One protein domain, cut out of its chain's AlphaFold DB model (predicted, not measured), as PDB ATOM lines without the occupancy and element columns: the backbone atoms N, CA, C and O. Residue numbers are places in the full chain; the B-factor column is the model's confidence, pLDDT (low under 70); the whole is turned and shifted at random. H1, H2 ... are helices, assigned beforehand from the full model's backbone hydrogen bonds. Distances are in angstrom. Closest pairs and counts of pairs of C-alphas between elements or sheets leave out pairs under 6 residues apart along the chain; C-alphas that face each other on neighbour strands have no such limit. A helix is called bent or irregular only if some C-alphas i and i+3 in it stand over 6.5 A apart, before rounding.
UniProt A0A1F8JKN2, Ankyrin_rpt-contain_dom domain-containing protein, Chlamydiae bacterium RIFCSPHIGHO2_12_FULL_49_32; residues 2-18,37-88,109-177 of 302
ATOM      1  N   ILE A   2     179.960 126.777 230.253       39.38
ATOM      2  CA  ILE A   2     180.116 126.830 228.790       39.38
ATOM      3  C   ILE A   2     178.798 126.328 228.165       39.38
ATOM      4  O   ILE A   2     178.311 125.291 228.622       39.38
ATOM      5  N   PRO A   3     178.179 127.043 227.204       47.78
ATOM      6  CA  PRO A   3     177.001 126.531 226.512       47.78
ATOM      7  C   PRO A   3     177.359 125.199 225.850       47.78
ATOM      8  O   PRO A   3     178.389 125.089 225.184       47.78
ATOM      9  N   CYS A   4     176.543 124.171 226.086       55.06
ATOM     10  CA  CYS A   4     176.738 122.868 225.465       55.06
ATOM     11  C   CYS A   4     176.603 123.064 223.950       55.06
ATOM     12  O   CYS A   4     175.542 123.467 223.474       55.06
ATOM     13  N   ILE A   5     177.695 122.867 223.210       59.91
ATOM     14  CA  ILE A   5     177.699 123.017 221.754       59.91
ATOM     15  C   ILE A   5     176.710 121.977 221.195       59.91
ATOM     16  O   ILE A   5     176.809 120.806 221.578       59.91
ATOM     17  N   PRO A   6     175.755 122.365 220.325       64.81
ATOM     18  CA  PRO A   6     174.850 121.424 219.687       64.81
ATOM     19  C   PRO A   6     175.664 120.326 219.013       64.81
ATOM     20  O   PRO A   6     176.706 120.599 218.413       64.81
ATOM     21  N   SER A   7     175.208 119.077 219.114       73.06
ATOM     22  CA  SER A   7     175.915 117.985 218.451       73.06
ATOM     23  C   SER A   7     176.032 118.274 216.948       73.06
ATOM     24  O   SER A   7     175.147 118.899 216.360       73.06
ATOM     25  N   LEU A   8     177.101 117.795 216.304       63.78
ATOM     26  CA  LEU A   8     177.260 117.926 214.850       63.78
ATOM     27  C   LEU A   8     176.028 117.383 214.104       63.78
ATOM     28  O   LEU A   8     175.598 117.964 213.114       63.78
ATOM     29  N   LYS A   9     175.406 116.326 214.644       67.25
ATOM     30  CA  LYS A   9     174.135 115.769 214.164       67.25
ATOM     31  C   LYS A   9     173.010 116.819 214.180       67.25
ATOM     32  O   LYS A   9     172.328 116.969 213.176       67.25
ATOM     33  N   ASN A  10     172.861 117.589 215.262       66.44
ATOM     34  CA  ASN A  10     171.842 118.645 215.377       66.44
ATOM     35  C   ASN A  10     172.072 119.789 214.374       66.44
ATOM     36  O   ASN A  10     171.116 120.287 213.790       66.44
ATOM     37  N   LEU A  11     173.332 120.175 214.148       65.44
ATOM     38  CA  LEU A  11     173.688 121.223 213.180       65.44
ATOM     39  C   LEU A  11     173.449 120.782 211.729       65.44
ATOM     40  O   LEU A  11     172.946 121.562 210.919       65.44
ATOM     41  N   ILE A  12     173.778 119.527 211.402       65.75
ATOM     42  CA  ILE A  12     173.491 118.942 210.084       65.75
ATOM     43  C   ILE A  12     171.982 118.950 209.843       65.75
ATOM     44  O   ILE A  12     171.520 119.396 208.800       65.75
ATOM     45  N   PHE A  13     171.204 118.554 210.839       66.06
ATOM     46  CA  PHE A  13     169.755 118.541 210.745       66.06
ATOM     47  C   PHE A  13     169.127 119.917 210.526       66.06
ATOM     48  O   PHE A  13     168.309 120.059 209.619       66.06
ATOM     49  N   SER A  14     169.550 120.950 211.261       62.47
ATOM     50  CA  SER A  14     169.074 122.316 210.995       62.47
ATOM     51  C   SER A  14     169.425 122.797 209.582       62.47
ATOM     52  O   SER A  14     168.701 123.602 209.005       62.47
ATOM     53  N   SER A  15     170.509 122.282 208.989       62.09
ATOM     54  CA  SER A  15     170.907 122.635 207.622       62.09
ATOM     55  C   SER A  15     170.062 121.958 206.528       62.09
ATOM     56  O   SER A  15     170.045 122.432 205.394       62.09
ATOM     57  N   CYS A  16     169.307 120.904 206.862       62.53
ATOM     58  CA  CYS A  16     168.418 120.179 205.944       62.53
ATOM     59  C   CYS A  16     167.055 120.871 205.712       62.53
ATOM     60  O   CYS A  16     166.205 120.318 205.016       62.53
ATOM     61  N   ALA A  17     166.828 122.058 206.291       56.81
ATOM     62  CA  ALA A  17     165.515 122.698 206.413       56.81
ATOM     63  C   ALA A  17     164.837 123.135 205.100       56.81
ATOM     64  O   ALA A  17     163.632 123.368 205.083       56.81
ATOM     65  N   ARG A  18     165.572 123.187 203.985       58.62
ATOM     66  CA  ARG A  18     164.986 123.179 202.641       58.62
ATOM     67  C   ARG A  18     165.628 122.041 201.861       58.62
ATOM     68  O   ARG A  18     166.803 122.176 201.507       58.62
ATOM     69  N   GLU A  37     165.001 110.011 208.619       78.75
ATOM     70  CA  GLU A  37     163.948 110.457 207.709       78.75
ATOM     71  C   GLU A  37     162.809 111.139 208.476       78.75
ATOM     72  O   GLU A  37     162.421 112.259 208.143       78.75
ATOM     73  N   GLU A  38     162.347 110.529 209.569       84.19
ATOM     74  CA  GLU A  38     161.329 111.118 210.441       84.19
ATOM     75  C   GLU A  38     161.766 112.474 211.002       84.19
ATOM     76  O   GLU A  38     160.971 113.414 211.042       84.19
ATOM     77  N   GLU A  39     163.026 112.605 211.424       86.56
ATOM     78  CA  GLU A  39     163.528 113.869 211.961       86.56
ATOM     79  C   GLU A  39     163.638 114.955 210.884       86.56
ATOM     80  O   GLU A  39     163.282 116.105 211.140       86.56
ATOM     81  N   ILE A  40     164.045 114.602 209.662       80.75
ATOM     82  CA  ILE A  40     164.054 115.530 208.521       80.75
ATOM     83  C   ILE A  40     162.641 116.066 208.254       80.75
ATOM     84  O   ILE A  40     162.470 117.276 208.094       80.75
ATOM     85  N   VAL A  41     161.623 115.198 208.275       82.19
ATOM     86  CA  VAL A  41     160.217 115.601 208.098       82.19
ATOM     87  C   VAL A  41     159.760 116.539 209.219       82.19
ATOM     88  O   VAL A  41     159.104 117.550 208.953       82.19
ATOM     89  N   ARG A  42     160.129 116.262 210.479       88.62
ATOM     90  CA  ARG A  42     159.828 117.165 211.608       88.62
ATOM     91  C   ARG A  42     160.471 118.536 211.406       88.62
ATOM     92  O   ARG A  42     159.814 119.553 211.601       88.62
ATOM     93  N   ILE A  43     161.726 118.588 210.975       85.50
ATOM     94  CA  ILE A  43     162.439 119.855 210.761       85.50
ATOM     95  C   ILE A  43     161.817 120.664 209.625       85.50
ATOM     96  O   ILE A  43     161.636 121.868 209.785       85.50
ATOM     97  N   GLN A  44     161.442 120.018 208.519       81.50
ATOM     98  CA  GLN A  44     160.722 120.672 207.421       81.50
ATOM     99  C   GLN A  44     159.402 121.267 207.919       81.50
ATOM    100  O   GLN A  44     159.155 122.456 207.746       81.50
ATOM    101  N   LYS A  45     158.622 120.487 208.676       85.94
ATOM    102  CA  LYS A  45     157.386 120.966 209.306       85.94
ATOM    103  C   LYS A  45     157.617 122.161 210.244       85.94
ATOM    104  O   LYS A  45     156.793 123.075 210.296       85.94
ATOM    105  N   ALA A  46     158.713 122.162 211.002       89.88
ATOM    106  CA  ALA A  46     159.080 123.288 211.859       89.88
ATOM    107  C   ALA A  46     159.450 124.529 211.032       89.88
ATOM    108  O   ALA A  46     159.074 125.638 211.407       89.88
ATOM    109  N   TRP A  47     160.150 124.345 209.910       86.75
ATOM    110  CA  TRP A  47     160.533 125.421 209.000       86.75
ATOM    111  C   TRP A  47     159.317 126.065 208.337       86.75
ATOM    112  O   TRP A  47     159.196 127.286 208.359       86.75
ATOM    113  N   ASP A  48     158.384 125.260 207.828       84.56
ATOM    114  CA  ASP A  48     157.145 125.753 207.220       84.56
ATOM    115  C   ASP A  48     156.337 126.591 208.219       84.56
ATOM    116  O   ASP A  48     155.900 127.701 207.912       84.56
ATOM    117  N   CYS A  49     156.222 126.104 209.459       88.69
ATOM    118  CA  CYS A  49     155.608 126.848 210.557       88.69
ATOM    119  C   CYS A  49     156.351 128.167 210.842       88.69
ATOM    120  O   CYS A  49     155.725 129.220 210.984       88.69
ATOM    121  N   TYR A  50     157.685 128.129 210.898       89.69
ATOM    122  CA  TYR A  50     158.506 129.298 211.205       89.69
ATOM    123  C   TYR A  50     158.446 130.362 210.106       89.69
ATOM    124  O   TYR A  50     158.319 131.538 210.427       89.69
ATOM    125  N   LEU A  51     158.450 129.978 208.826       86.56
ATOM    126  CA  LEU A  51     158.317 130.912 207.703       86.56
ATOM    127  C   LEU A  51     157.014 131.715 207.764       86.56
ATOM    128  O   LEU A  51     156.987 132.881 207.376       86.56
ATOM    129  N   VAL A  52     155.934 131.107 208.256       87.94
ATOM    130  CA  VAL A  52     154.664 131.807 208.478       87.94
ATOM    131  C   VAL A  52     154.770 132.721 209.694       87.94
ATOM    132  O   VAL A  52     154.436 133.901 209.603       87.94
ATOM    133  N   MET A  53     155.261 132.203 210.823       89.69
ATOM    134  CA  MET A  53     155.372 132.976 212.065       89.69
ATOM    135  C   MET A  53     156.306 134.181 211.924       89.69
ATOM    136  O   MET A  53     155.988 135.254 212.425       89.69
ATOM    137  N   GLN A  54     157.407 134.055 211.185       88.81
ATOM    138  CA  GLN A  54     158.378 135.128 210.970       88.81
ATOM    139  C   GLN A  54     157.768 136.351 210.261       88.81
ATOM    140  O   GLN A  54     158.261 137.465 210.428       88.81
ATOM    141  N   LYS A  55     156.681 136.174 209.494       89.56
ATOM    142  CA  LYS A  55     155.970 137.289 208.841       89.56
ATOM    143  C   LYS A  55     155.230 138.186 209.840       89.56
ATOM    144  O   LYS A  55     154.933 139.327 209.501       89.56
ATOM    145  N   VAL A  56     154.902 137.674 211.029       91.81
ATOM    146  CA  VAL A  56     154.050 138.367 212.015       91.81
ATOM    147  C   VAL A  56     154.698 138.561 213.379       91.81
ATOM    148  O   VAL A  56     154.267 139.427 214.135       91.81
ATOM    149  N   VAL A  57     155.724 137.777 213.709       94.19
ATOM    150  CA  VAL A  57     156.426 137.875 214.988       94.19
ATOM    151  C   VAL A  57     157.453 139.004 214.956       94.19
ATOM    152  O   VAL A  57     158.239 139.133 214.016       94.19
ATOM    153  N   GLU A  58     157.457 139.822 216.004       93.06
ATOM    154  CA  GLU A  58     158.440 140.883 216.183       93.06
ATOM    155  C   GLU A  58     159.831 140.295 216.449       93.06
ATOM    156  O   GLU A  58     159.984 139.274 217.117       93.06
ATOM    157  N   LYS A  59     160.881 140.958 215.947       90.00
ATOM    158  CA  LYS A  59     162.257 140.424 215.979       90.00
ATOM    159  C   LYS A  59     162.761 140.071 217.379       90.00
ATOM    160  O   LYS A  59     163.615 139.200 217.503       90.00
ATOM    161  N   GLU A  60     162.286 140.764 218.410       92.50
ATOM    162  CA  GLU A  60     162.693 140.494 219.791       92.50
ATOM    163  C   GLU A  60     162.161 139.160 220.331       92.50
ATOM    164  O   GLU A  60     162.805 138.570 221.191       92.50
ATOM    165  N   TYR A  61     161.061 138.649 219.765       93.38
ATOM    166  CA  TYR A  61     160.447 137.367 220.123       93.38
ATOM    167  C   TYR A  61     160.737 136.253 219.104       93.38
ATOM    168  O   TYR A  61     160.088 135.202 219.100       93.38
ATOM    169  N   ASP A  62     161.703 136.472 218.208       91.94
ATOM    170  CA  ASP A  62     162.028 135.521 217.148       91.94
ATOM    171  C   ASP A  62     162.425 134.155 217.727       91.94
ATOM    172  O   ASP A  62     161.913 133.131 217.280       91.94
ATOM    173  N   ARG A  63     163.245 134.130 218.790       92.75
ATOM    174  CA  ARG A  63     163.680 132.897 219.475       92.75
ATOM    175  C   ARG A  63     162.491 132.076 219.972       92.75
ATOM    176  O   ARG A  63     162.464 130.857 219.808       92.75
ATOM    177  N   GLU A  64     161.514 132.729 220.586       93.69
ATOM    178  CA  GLU A  64     160.296 132.114 221.091       93.69
ATOM    179  C   GLU A  64     159.436 131.554 219.956       93.69
ATOM    180  O   GLU A  64     158.880 130.463 220.102       93.69
ATOM    181  N   ALA A  65     159.374 132.231 218.805       95.06
ATOM    182  CA  ALA A  65     158.736 131.677 217.613       95.06
ATOM    183  C   ALA A  65     159.443 130.404 217.137       95.06
ATOM    184  O   ALA A  65     158.776 129.401 216.870       95.06
ATOM    185  N   GLN A  66     160.781 130.394 217.101       94.12
ATOM    186  CA  GLN A  66     161.540 129.194 216.728       94.12
ATOM    187  C   GLN A  66     161.266 128.036 217.696       94.12
ATOM    188  O   GLN A  66     161.087 126.888 217.283       94.12
ATOM    189  N   LEU A  67     161.199 128.341 218.995       95.31
ATOM    190  CA  LEU A  67     160.901 127.375 220.048       95.31
ATOM    191  C   LEU A  67     159.503 126.764 219.889       95.31
ATOM    192  O   LEU A  67     159.356 125.544 219.975       95.31
ATOM    193  N   VAL A  68     158.493 127.595 219.610       96.25
ATOM    194  CA  VAL A  68     157.121 127.151 219.320       96.25
ATOM    195  C   VAL A  68     157.091 126.212 218.111       96.25
ATOM    196  O   VAL A  68     156.470 125.152 218.183       96.25
ATOM    197  N   CYS A  69     157.808 126.547 217.036       94.69
ATOM    198  CA  CYS A  69     157.880 125.715 215.831       94.69
ATOM    199  C   CYS A  69     158.549 124.358 216.101       94.69
ATOM    200  O   CYS A  69     158.047 123.319 215.669       94.69
ATOM    201  N   GLY A  70     159.646 124.344 216.867       95.00
ATOM    202  CA  GLY A  70     160.315 123.110 217.283       95.00
ATOM    203  C   GLY A  70     159.414 122.214 218.141       95.00
ATOM    204  O   GLY A  70     159.335 121.005 217.907       95.00
ATOM    205  N   ALA A  71     158.681 122.810 219.089       97.06
ATOM    206  CA  ALA A  71     157.727 122.104 219.940       97.06
ATOM    207  C   ALA A  71     156.560 121.526 219.127       97.06
ATOM    208  O   ALA A  71     156.211 120.362 219.294       97.06
ATOM    209  N   PHE A  72     156.000 122.300 218.197       95.88
ATOM    210  CA  PHE A  72     154.949 121.870 217.273       95.88
ATOM    211  C   PHE A  72     155.349 120.655 216.427       95.88
ATOM    212  O   PHE A  72     154.568 119.705 216.281       95.88
ATOM    213  N   ALA A  73     156.573 120.677 215.905       93.69
ATOM    214  CA  ALA A  73     157.123 119.628 215.064       93.69
ATOM    215  C   ALA A  73     157.609 118.387 215.829       93.69
ATOM    216  O   ALA A  73     157.955 117.396 215.194       93.69
ATOM    217  N   ASN A  74     157.630 118.415 217.166       95.38
ATOM    218  CA  ASN A  74     158.246 117.378 218.004       95.38
ATOM    219  C   ASN A  74     159.748 117.166 217.730       95.38
ATOM    220  O   ASN A  74     160.252 116.051 217.856       95.38
ATOM    221  N   SER A  75     160.472 118.215 217.336       93.19
ATOM    222  CA  SER A  75     161.920 118.119 217.141       93.19
ATOM    223  C   SER A  75     162.639 118.519 218.426       93.19
ATOM    224  O   SER A  75     162.849 119.699 218.719       93.19
ATOM    225  N   LEU A  76     163.034 117.514 219.210       93.38
ATOM    226  CA  LEU A  76     163.837 117.716 220.419       93.38
ATOM    227  C   LEU A  76     165.167 118.438 220.132       93.38
ATOM    228  O   LEU A  76     165.526 119.317 220.922       93.38
ATOM    229  N   PRO A  77     165.890 118.147 219.026       90.12
ATOM    230  CA  PRO A  77     167.077 118.906 218.642       90.12
ATOM    231  C   PRO A  77     166.808 120.402 218.464       90.12
ATOM    232  O   PRO A  77     167.545 121.207 219.033       90.12
ATOM    233  N   LEU A  78     165.746 120.781 217.739       91.25
ATOM    234  CA  LEU A  78     165.401 122.189 217.519       91.25
ATOM    235  C   LEU A  78     165.022 122.886 218.830       91.25
ATOM    236  O   LEU A  78     165.560 123.948 219.134       91.25
ATOM    237  N   VAL A  79     164.169 122.257 219.649       93.94
ATOM    238  CA  VAL A  79     163.798 122.781 220.977       93.94
ATOM    239  C   VAL A  79     165.045 122.994 221.837       93.94
ATOM    240  O   VAL A  79     165.230 124.065 222.411       93.94
ATOM    241  N   THR A  80     165.945 122.011 221.873       92.19
ATOM    242  CA  THR A  80     167.200 122.083 222.636       92.19
ATOM    243  C   THR A  80     168.099 123.217 222.141       92.19
ATOM    244  O   THR A  80     168.640 123.971 222.949       92.19
ATOM    245  N   MET A  81     168.245 123.380 220.823       89.38
ATOM    246  CA  MET A  81     169.022 124.475 220.234       89.38
ATOM    247  C   MET A  81     168.469 125.842 220.650       89.38
ATOM    248  O   MET A  81     169.230 126.667 221.161       89.38
ATOM    249  N   CYS A  82     167.154 126.045 220.526       91.62
ATOM    250  CA  CYS A  82     166.486 127.279 220.940       91.62
ATOM    251  C   CYS A  82     166.672 127.559 222.439       91.62
ATOM    252  O   CYS A  82     167.007 128.680 222.828       91.62
ATOM    253  N   LEU A  83     166.516 126.550 223.303       91.69
ATOM    254  CA  LEU A  83     166.723 126.688 224.752       91.69
ATOM    255  C   LEU A  83     168.177 127.036 225.110       91.69
ATOM    256  O   LEU A  83     168.416 127.753 226.074       91.69
ATOM    257  N   HIS A  84     169.151 126.632 224.297       89.50
ATOM    258  CA  HIS A  84     170.552 127.031 224.462       89.50
ATOM    259  C   HIS A  84     170.930 128.353 223.774       89.50
ATOM    260  O   HIS A  84     172.096 128.745 223.817       89.50
ATOM    261  N   GLY A  85     169.965 129.059 223.177       87.44
ATOM    262  CA  GLY A  85     170.178 130.361 222.538       87.44
ATOM    263  C   GLY A  85     170.735 130.282 221.116       87.44
ATOM    264  O   GLY A  85     171.134 131.304 220.564       87.44
ATOM    265  N   PHE A  86     170.763 129.094 220.509       87.62
ATOM    266  CA  PHE A  86     171.066 128.949 219.089       87.62
ATOM    267  C   PHE A  86     169.813 129.246 218.267       87.62
ATOM    268  O   PHE A  86     168.717 128.839 218.644       87.62
ATOM    269  N   SER A  87     169.995 129.924 217.136       85.31
ATOM    270  CA  SER A  87     168.955 130.119 216.124       85.31
ATOM    271  C   SER A  87     169.045 128.974 215.107       85.31
ATOM    272  O   SER A  87     169.896 129.042 214.210       85.31
ATOM    273  N   PRO A  88     168.261 127.880 215.247       79.94
ATOM    274  CA  PRO A  88     168.232 126.827 214.233       79.94
ATOM    275  C   PRO A  88     167.762 127.343 212.874       79.94
ATOM    276  O   PRO A  88     168.141 126.784 211.845       79.94
ATOM    277  N   TRP A 109     146.579 129.117 209.796       83.12
ATOM    278  CA  TRP A 109     145.906 130.050 210.717       83.12
ATOM    279  C   TRP A 109     146.339 129.870 212.183       83.12
ATOM    280  O   TRP A 109     146.372 130.842 212.937       83.12
ATOM    281  N   LYS A 110     146.724 128.651 212.594       89.44
ATOM    282  CA  LYS A 110     147.254 128.402 213.946       89.44
ATOM    283  C   LYS A 110     148.610 129.075 214.134       89.44
ATOM    284  O   LYS A 110     148.851 129.623 215.203       89.44
ATOM    285  N   CYS A 111     149.448 129.091 213.098       89.75
ATOM    286  CA  CYS A 111     150.748 129.761 213.128       89.75
ATOM    287  C   CYS A 111     150.592 131.269 213.372       89.75
ATOM    288  O   CYS A 111     151.306 131.823 214.204       89.75
ATOM    289  N   TYR A 112     149.608 131.916 212.737       90.81
ATOM    290  CA  TYR A 112     149.279 133.323 213.009       90.81
ATOM    291  C   TYR A 112     148.872 133.549 214.469       90.81
ATOM    292  O   TYR A 112     149.420 134.420 215.137       90.81
ATOM    293  N   GLN A 113     147.988 132.702 215.005       91.56
ATOM    294  CA  GLN A 113     147.583 132.802 216.411       91.56
ATOM    295  C   GLN A 113     148.732 132.552 217.387       91.56
ATOM    296  O   GLN A 113     148.779 133.154 218.460       91.56
ATOM    297  N   TRP A 114     149.648 131.642 217.059       94.38
ATOM    298  CA  TRP A 114     150.856 131.444 217.849       94.38
ATOM    299  C   TRP A 114     151.772 132.659 217.767       94.38
ATOM    300  O   TRP A 114     152.309 133.049 218.797       94.38
ATOM    301  N   GLY A 115     151.888 133.289 216.596       94.31
ATOM    302  CA  GLY A 115     152.636 134.529 216.410       94.31
ATOM    303  C   GLY A 115     152.123 135.657 217.303       94.31
ATOM    304  O   GLY A 115     152.895 136.229 218.069       94.31
ATOM    305  N   ASP A 116     150.808 135.882 217.323       93.88
ATOM    306  CA  ASP A 116     150.184 136.882 218.199       93.88
ATOM    307  C   ASP A 116     150.469 136.613 219.684       93.88
ATOM    308  O   ASP A 116     150.721 137.532 220.461       93.88
ATOM    309  N   ARG A 117     150.447 135.341 220.106       93.44
ATOM    310  CA  ARG A 117     150.758 134.950 221.494       93.44
ATOM    311  C   ARG A 117     152.233 135.139 221.824       93.44
ATOM    312  O   ARG A 117     152.557 135.547 222.939       93.44
ATOM    313  N   VAL A 118     153.118 134.833 220.880       94.94
ATOM    314  CA  VAL A 118     154.561 135.048 221.012       94.94
ATOM    315  C   VAL A 118     154.852 136.538 221.199       94.94
ATOM    316  O   VAL A 118     155.519 136.877 222.173       94.94
ATOM    317  N   ASN A 119     154.235 137.414 220.400       95.12
ATOM    318  CA  ASN A 119     154.344 138.874 220.541       95.12
ATOM    319  C   ASN A 119     153.795 139.410 221.877       95.12
ATOM    320  O   ASN A 119     154.172 140.482 222.331       95.12
ATOM    321  N   GLN A 120     152.920 138.661 222.552       93.19
ATOM    322  CA  GLN A 120     152.443 138.987 223.903       93.19
ATOM    323  C   GLN A 120     153.379 138.474 225.014       93.19
ATOM    324  O   GLN A 120     152.984 138.455 226.182       93.19
ATOM    325  N   GLY A 121     154.571 137.977 224.674       91.19
ATOM    326  CA  GLY A 121     155.514 137.386 225.624       91.19
ATOM    327  C   GLY A 121     155.091 136.013 226.158       91.19
ATOM    328  O   GLY A 121     155.602 135.560 227.179       91.19
ATOM    329  N   LYS A 122     154.154 135.320 225.494       93.31
ATOM    330  CA  LYS A 122     153.629 134.007 225.931       93.31
ATOM    331  C   LYS A 122     154.236 132.838 225.157       93.31
ATOM    332  O   LYS A 122     153.670 131.744 225.150       93.31
ATOM    333  N   GLY A 123     155.364 133.047 224.481       94.25
ATOM    334  CA  GLY A 123     155.950 132.063 223.572       94.25
ATOM    335  C   GLY A 123     156.349 130.747 224.241       94.25
ATOM    336  O   GLY A 123     155.964 129.682 223.766       94.25
ATOM    337  N   LEU A 124     157.025 130.801 225.394       94.81
ATOM    338  CA  LEU A 124     157.438 129.594 226.119       94.81
ATOM    339  C   LEU A 124     156.233 128.767 226.608       94.81
ATOM    340  O   LEU A 124     156.186 127.555 226.410       94.81
ATOM    341  N   GLY A 125     155.220 129.428 227.177       95.81
ATOM    342  CA  GLY A 125     153.968 128.775 227.572       95.81
ATOM    343  C   GLY A 125     153.190 128.210 226.379       95.81
ATOM    344  O   GLY A 125     152.670 127.100 226.436       95.81
ATOM    345  N   THR A 126     153.197 128.924 225.249       96.25
ATOM    346  CA  THR A 126     152.604 128.457 223.987       96.25
ATOM    347  C   THR A 126     153.310 127.203 223.466       96.25
ATOM    348  O   THR A 126     152.636 126.270 223.032       96.25
ATOM    349  N   ALA A 127     154.642 127.132 223.557       97.38
ATOM    350  CA  ALA A 127     155.406 125.951 223.166       97.38
ATOM    351  C   ALA A 127     155.024 124.720 224.011       97.38
ATOM    352  O   ALA A 127     154.770 123.652 223.449       97.38
ATOM    353  N   VAL A 128     154.904 124.873 225.339       98.00
ATOM    354  CA  VAL A 128     154.469 123.781 226.233       98.00
ATOM    355  C   VAL A 128     153.034 123.362 225.933       98.00
ATOM    356  O   VAL A 128     152.775 122.168 225.798       98.00
ATOM    357  N   LEU A 129     152.123 124.322 225.751       97.50
ATOM    358  CA  LEU A 129     150.722 124.057 225.426       97.50
ATOM    359  C   LEU A 129     150.583 123.230 224.142       97.50
ATOM    360  O   LEU A 129     149.846 122.246 224.118       97.50
ATOM    361  N   ILE A 130     151.299 123.604 223.077       97.00
ATOM    362  CA  ILE A 130     151.241 122.902 221.787       97.00
ATOM    363  C   ILE A 130     151.841 121.501 221.901       97.00
ATOM    364  O   ILE A 130     151.248 120.543 221.400       97.00
ATOM    365  N   ALA A 131     152.993 121.367 222.565       98.19
ATOM    366  CA  ALA A 131     153.608 120.066 222.799       98.19
ATOM    367  C   ALA A 131     152.666 119.151 223.600       98.19
ATOM    368  O   ALA A 131     152.451 118.000 223.221       98.19
ATOM    369  N   ALA A 132     152.033 119.683 224.646       98.31
ATOM    370  CA  ALA A 132     151.085 118.961 225.484       98.31
ATOM    371  C   ALA A 132     149.827 118.538 224.709       98.31
ATOM    372  O   ALA A 132     149.462 117.363 224.726       98.31
ATOM    373  N   GLN A 133     149.218 119.457 223.952       97.12
ATOM    374  CA  GLN A 133     148.051 119.185 223.106       97.12
ATOM    375  C   GLN A 133     148.323 118.076 222.079       97.12
ATOM    376  O   GLN A 133     147.448 117.261 221.782       97.12
ATOM    377  N   ARG A 134     149.538 118.032 221.522       96.31
ATOM    378  CA  ARG A 134     149.931 117.036 220.514       96.31
ATOM    379  C   ARG A 134     150.445 115.724 221.105       96.31
ATOM    380  O   ARG A 134     150.536 114.748 220.368       96.31
ATOM    381  N   GLY A 135     150.714 115.670 222.409       97.81
ATOM    382  CA  GLY A 135     151.268 114.487 223.071       97.81
ATOM    383  C   GLY A 135     152.787 114.351 222.954       97.81
ATOM    384  O   GLY A 135     153.329 113.273 223.178       97.81
ATOM    385  N   HIS A 136     153.489 115.436 222.635       98.25
ATOM    386  CA  HIS A 136     154.940 115.478 222.461       98.25
ATOM    387  C   HIS A 136     155.654 115.530 223.817       98.25
ATOM    388  O   HIS A 136     156.257 116.537 224.190       98.25
ATOM    389  N   ALA A 137     155.562 114.442 224.584       98.25
ATOM    390  CA  ALA A 137     156.029 114.369 225.970       98.25
ATOM    391  C   ALA A 137     157.513 114.741 226.136       98.25
ATOM    392  O   ALA A 137     157.859 115.469 227.060       98.25
ATOM    393  N   GLY A 138     158.382 114.325 225.207       97.88
ATOM    394  CA  GLY A 138     159.800 114.697 225.235       97.88
ATOM    395  C   GLY A 138     160.024 116.209 225.124       97.88
ATOM    396  O   GLY A 138     160.860 116.761 225.837       97.88
ATOM    397  N   ALA A 139     159.243 116.898 224.285       97.88
ATOM    398  CA  ALA A 139     159.316 118.351 224.158       97.88
ATOM    399  C   ALA A 139     158.783 119.042 225.423       97.88
ATOM    400  O   ALA A 139     159.413 119.981 225.903       97.88
ATOM    401  N   VAL A 140     157.690 118.538 226.013       98.44
ATOM    402  CA  VAL A 140     157.179 119.011 227.314       98.44
ATOM    403  C   VAL A 140     158.256 118.895 228.395       98.44
ATOM    404  O   VAL A 140     158.533 119.874 229.083       98.44
ATOM    405  N   SER A 141     158.903 117.732 228.518       98.12
ATOM    406  CA  SER A 141     159.963 117.508 229.505       98.12
ATOM    407  C   SER A 141     161.172 118.421 229.291       98.12
ATOM    408  O   SER A 141     161.698 118.952 230.263       98.12
ATOM    409  N   LEU A 142     161.602 118.646 228.043       97.00
ATOM    410  CA  LEU A 142     162.704 119.571 227.752       97.00
ATOM    411  C   LEU A 142     162.356 121.021 228.102       97.00
ATOM    412  O   LEU A 142     163.177 121.716 228.694       97.00
ATOM    413  N   LEU A 143     161.152 121.470 227.747       97.25
ATOM    414  CA  LEU A 143     160.694 122.832 228.018       97.25
ATOM    415  C   LEU A 143     160.530 123.082 229.521       97.25
ATOM    416  O   LEU A 143     160.945 124.128 230.002       97.25
ATOM    417  N   LEU A 144     159.967 122.126 230.269       96.94
ATOM    418  CA  LEU A 144     159.785 122.245 231.719       96.94
ATOM    419  C   LEU A 144     161.053 121.961 232.532       96.94
ATOM    420  O   LEU A 144     161.121 122.363 233.685       96.94
ATOM    421  N   GLY A 145     162.047 121.289 231.952       95.94
ATOM    422  CA  GLY A 145     163.376 121.121 232.545       95.94
ATOM    423  C   GLY A 145     164.356 122.247 232.193       95.94
ATOM    424  O   GLY A 145     165.519 122.203 232.602       95.94
ATOM    425  N   SER A 146     163.929 123.232 231.397       94.81
ATOM    426  CA  SER A 146     164.777 124.349 230.991       94.81
ATOM    427  C   SER A 146     164.939 125.364 232.123       94.81
ATOM    428  O   SER A 146     164.105 125.492 233.018       94.81
ATOM    429  N   LYS A 147     166.016 126.156 232.069       92.25
ATOM    430  CA  LYS A 147     166.261 127.204 233.072       92.25
ATOM    431  C   LYS A 147     165.194 128.291 233.034       92.25
ATOM    432  O   LYS A 147     164.991 128.964 234.035       92.25
ATOM    433  N   GLU A 148     164.543 128.476 231.896       92.12
ATOM    434  CA  GLU A 148     163.495 129.457 231.640       92.12
ATOM    435  C   GLU A 148     162.101 128.974 232.059       92.12
ATOM    436  O   GLU A 148     161.174 129.777 232.082       92.12
ATOM    437  N   ALA A 149     161.929 127.708 232.451       93.56
ATOM    438  CA  ALA A 149     160.623 127.134 232.772       93.56
ATOM    439  C   ALA A 149     159.875 127.864 233.913       93.56
ATOM    440  O   ALA A 149     158.641 127.928 233.932       93.56
ATOM    441  N   HIS A 150     160.603 128.538 234.811       91.75
ATOM    442  CA  HIS A 150     160.027 129.427 235.827       91.75
ATOM    443  C   HIS A 150     159.200 130.588 235.237       91.75
ATOM    444  O   HIS A 150     158.292 131.083 235.901       91.75
ATOM    445  N   GLN A 151     159.466 130.993 233.992       92.12
ATOM    446  CA  GLN A 151     158.758 132.070 233.289       92.12
ATOM    447  C   GLN A 151     157.403 131.627 232.729       92.12
ATOM    448  O   GLN A 151     156.560 132.468 232.426       92.12
ATOM    449  N   ILE A 152     157.162 130.317 232.599       93.56
ATOM    450  CA  ILE A 152     155.865 129.802 232.148       93.56
ATOM    451  C   ILE A 152     154.823 130.147 233.211       93.56
ATOM    452  O   ILE A 152     155.059 129.842 234.379       93.56
ATOM    453  N   PRO A 153     153.674 130.748 232.862       88.69
ATOM    454  CA  PRO A 153     152.626 131.032 233.830       88.69
ATOM    455  C   PRO A 153     152.132 129.765 234.534       88.69
ATOM    456  O   PRO A 153     151.981 128.702 233.934       88.69
ATOM    457  N   SER A 154     151.849 129.886 235.826       81.75
ATOM    458  CA  SER A 154     151.307 128.786 236.627       81.75
ATOM    459  C   SER A 154     149.871 128.414 236.206       81.75
ATOM    460  O   SER A 154     149.524 127.235 236.157       81.75
ATOM    461  N   GLY A 155     149.061 129.417 235.847       79.31
ATOM    462  CA  GLY A 155     147.665 129.277 235.416       79.31
ATOM    463  C   GLY A 155     147.351 130.044 234.128       79.31
ATOM    464  O   GLY A 155     148.235 130.669 233.534       79.31
ATOM    465  N   GLY A 156     146.084 129.988 233.715       85.38
ATOM    466  CA  GLY A 156     145.588 130.517 232.447       85.38
ATOM    467  C   GLY A 156     145.871 129.594 231.259       85.38
ATOM    468  O   GLY A 156     146.727 128.707 231.320       85.38
ATOM    469  N   GLN A 157     145.185 129.855 230.145       84.94
ATOM    470  CA  GLN A 157     145.207 129.036 228.927       84.94
ATOM    471  C   GLN A 157     146.610 128.659 228.412       84.94
ATOM    472  O   GLN A 157     146.786 127.590 227.836       84.94
ATOM    473  N   PHE A 158     147.614 129.521 228.604       88.94
ATOM    474  CA  PHE A 158     148.994 129.314 228.125       88.94
ATOM    475  C   PHE A 158     149.973 128.930 229.239       88.94
ATOM    476  O   PHE A 158     151.184 128.922 229.025       88.94
ATOM    477  N   GLY A 159     149.463 128.676 230.441       93.12
ATOM    478  CA  GLY A 159     150.244 128.209 231.569       93.12
ATOM    479  C   GLY A 159     150.381 126.690 231.613       93.12
ATOM    480  O   GLY A 159     149.881 125.951 230.756       93.12
ATOM    481  N   ILE A 160     151.039 126.211 232.666       94.94
ATOM    482  CA  ILE A 160     151.201 124.775 232.936       94.94
ATOM    483  C   ILE A 160     149.832 124.122 233.174       94.94
ATOM    484  O   ILE A 160     149.569 123.053 232.626       94.94
ATOM    485  N   GLY A 161     148.937 124.796 233.906       96.00
ATOM    486  CA  GLY A 161     147.554 124.349 234.095       96.00
ATOM    487  C   GLY A 161     146.784 124.194 232.778       96.00
ATOM    488  O   GLY A 161     146.228 123.130 232.514       96.00
ATOM    489  N   GLY A 162     146.847 125.192 231.885       96.44
ATOM    490  CA  GLY A 162     146.201 125.116 230.564       96.44
ATOM    491  C   GLY A 162     146.759 123.993 229.691       96.44
ATOM    492  O   GLY A 162     146.012 123.301 228.997       96.44
ATOM    493  N   SER A 163     148.065 123.746 229.800       97.75
ATOM    494  CA  SER A 163     148.740 122.624 229.139       97.75
ATOM    495  C   SER A 163     148.263 121.269 229.668       97.75
ATOM    496  O   SER A 163     148.020 120.354 228.880       97.75
ATOM    497  N   LEU A 164     148.066 121.144 230.985       98.19
ATOM    498  CA  LEU A 164     147.519 119.935 231.602       98.19
ATOM    499  C   LEU A 164     146.068 119.715 231.189       98.19
ATOM    500  O   LEU A 164     145.703 118.597 230.826       98.19
ATOM    501  N   TRP A 165     145.255 120.771 231.205       97.88
ATOM    502  CA  TRP A 165     143.853 120.704 230.819       97.88
ATOM    503  C   TRP A 165     143.689 120.243 229.368       97.88
ATOM    504  O   TRP A 165     142.947 119.293 229.109       97.88
ATOM    505  N   ILE A 166     144.429 120.837 228.420       97.75
ATOM    506  CA  ILE A 166     144.309 120.448 227.008       97.75
ATOM    507  C   ILE A 166     144.834 119.030 226.763       97.75
ATOM    508  O   ILE A 166     144.190 118.267 226.051       97.75
ATOM    509  N   ALA A 167     145.951 118.633 227.384       98.50
ATOM    510  CA  ALA A 167     146.465 117.267 227.262       98.50
ATOM    511  C   ALA A 167     145.480 116.244 227.842       98.50
ATOM    512  O   ALA A 167     145.283 115.177 227.261       98.50
ATOM    513  N   SER A 168     144.820 116.599 228.949       98.38
ATOM    514  CA  SER A 168     143.790 115.782 229.591       98.38
ATOM    515  C   SER A 168     142.562 115.624 228.706       98.38
ATOM    516  O   SER A 168     142.076 114.512 228.542       98.38
ATOM    517  N   LYS A 169     142.097 116.705 228.073       97.44
ATOM    518  CA  LYS A 169     140.984 116.675 227.116       97.44
ATOM    519  C   LYS A 169     141.291 115.807 225.892       97.44
ATOM    520  O   LYS A 169     140.475 114.981 225.494       97.44
ATOM    521  N   GLU A 170     142.474 115.982 225.308       97.75
ATOM    522  CA  GLU A 170     142.904 115.317 224.069       97.75
ATOM    523  C   GLU A 170     143.434 113.883 224.289       97.75
ATOM    524  O   GLU A 170     143.933 113.249 223.350       97.75
ATOM    525  N   GLY A 171     143.372 113.366 225.523       98.00
ATOM    526  CA  GLY A 171     143.785 111.999 225.854       98.00
ATOM    527  C   GLY A 171     145.299 111.756 225.777       98.00
ATOM    528  O   GLY A 171     145.737 110.621 225.586       98.00
ATOM    529  N   LYS A 172     146.125 112.803 225.898       98.62
ATOM    530  CA  LYS A 172     147.589 112.729 225.741       98.62
ATOM    531  C   LYS A 172     148.277 112.277 227.030       98.62
ATOM    532  O   LYS A 172     148.896 113.070 227.736       98.62
ATOM    533  N   THR A 173     148.170 110.984 227.320       98.62
ATOM    534  CA  THR A 173     148.625 110.362 228.578       98.62
ATOM    535  C   THR A 173     150.091 110.666 228.909       98.62
ATOM    536  O   THR A 173     150.400 111.074 230.025       98.62
ATOM    537  N   GLU A 174     151.001 110.523 227.949       98.50
ATOM    538  CA  GLU A 174     152.441 110.716 228.145       98.50
ATOM    539  C   GLU A 174     152.789 112.189 228.391       98.50
ATOM    540  O   GLU A 174     153.678 112.496 229.184       98.50
ATOM    541  N   ALA A 175     152.062 113.116 227.758       98.56
ATOM    542  CA  ALA A 175     152.218 114.542 228.027       98.56
ATOM    543  C   ALA A 175     151.693 114.912 229.420       98.56
ATOM    544  O   ALA A 175     152.362 115.652 230.132       98.56
ATOM    545  N   VAL A 176     150.547 114.362 229.842       98.69
ATOM    546  CA  VAL A 176     150.044 114.527 231.218       98.69
ATOM    547  C   VAL A 176     151.067 114.021 232.232       98.69
ATOM    548  O   VAL A 176     151.364 114.723 233.198       98.69
ATOM    549  N   LEU A 177     151.648 112.842 231.997       98.56
ATOM    550  CA  LEU A 177     152.696 112.291 232.854       98.56
ATOM    551  C   LEU A 177     153.908 113.232 232.937       98.56
ATOM    552  O   LEU A 177     154.396 113.498 234.031       98.56
TER     553      LEU A 177
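This is residues 2 to 18, 37 to 88 and 109 to 177 of the 302 residues of the protein "Ankyrin_rpt-contain_dom domain-containing protein" of Chlamydiae bacterium RIFCSPHIGHO2_12_FULL_49_32 (UniProt A0A1F8JKN2). H3 and H5b lie side by side at the core, with H4 and H6 beside them in a small four-helix bundle. H7 packs on H5b, H2 covers H3 at a slant, H5a folds back over H3, and H1 and H8 lie far out. The class is all helix: 138 residues are printed, with eight named helices, H1 to H8, and no named strand. The whole is compact and rounded, with a radius of gyration of the C-alphas of 13.8 A and spans of 36 by 32 by 30 A.

H1, residues 8 to 15, begins at C-alpha 8 (177.260, 117.926, 214.850). H2, residues 37 to 53, is 24.5 A long; H3, residues 59 to 73, is 21.4 A and irregular, with C-alphas 60 and 63 7.7 A apart. H4 is residues 76 to 83. H5, residues 109 to 134, was assigned as one helix by its hydrogen bonds but is bent, C-alphas 121 and 124 being 8.0 A apart; its arms are H5a, 109 to 121, and H5b, 124 to 134. H6 is 137 to 144, H7 160 to 169, and H8 173 to 177, ending at C-alpha 177 (152.696, 112.291, 232.854).

H5 is the hub, touching five helices. Among the helices it touches are H3 and H7: H5b touches H3, the closest C-alphas being those of Ala 127 and Val 68, 4.4 A apart, and H5b touches H7, the closest C-alphas being those of Leu 129 and Ser 163, 4.4 A apart. H5b and H6 form a helical hairpin, a shallow tilt of 15 degrees. Every O i to N i+4 pair is within hydrogen-bond range except in H3, 9 of 11, and H5a, 8 of 9.

Residues 19 to 36 and 89 to 108 are not printed, with C-alpha gaps of 13.7 A and 22.8 A. The H6 to H7 link is long. Residues 2 to 6 and 8 to 18 are under pLDDT 70.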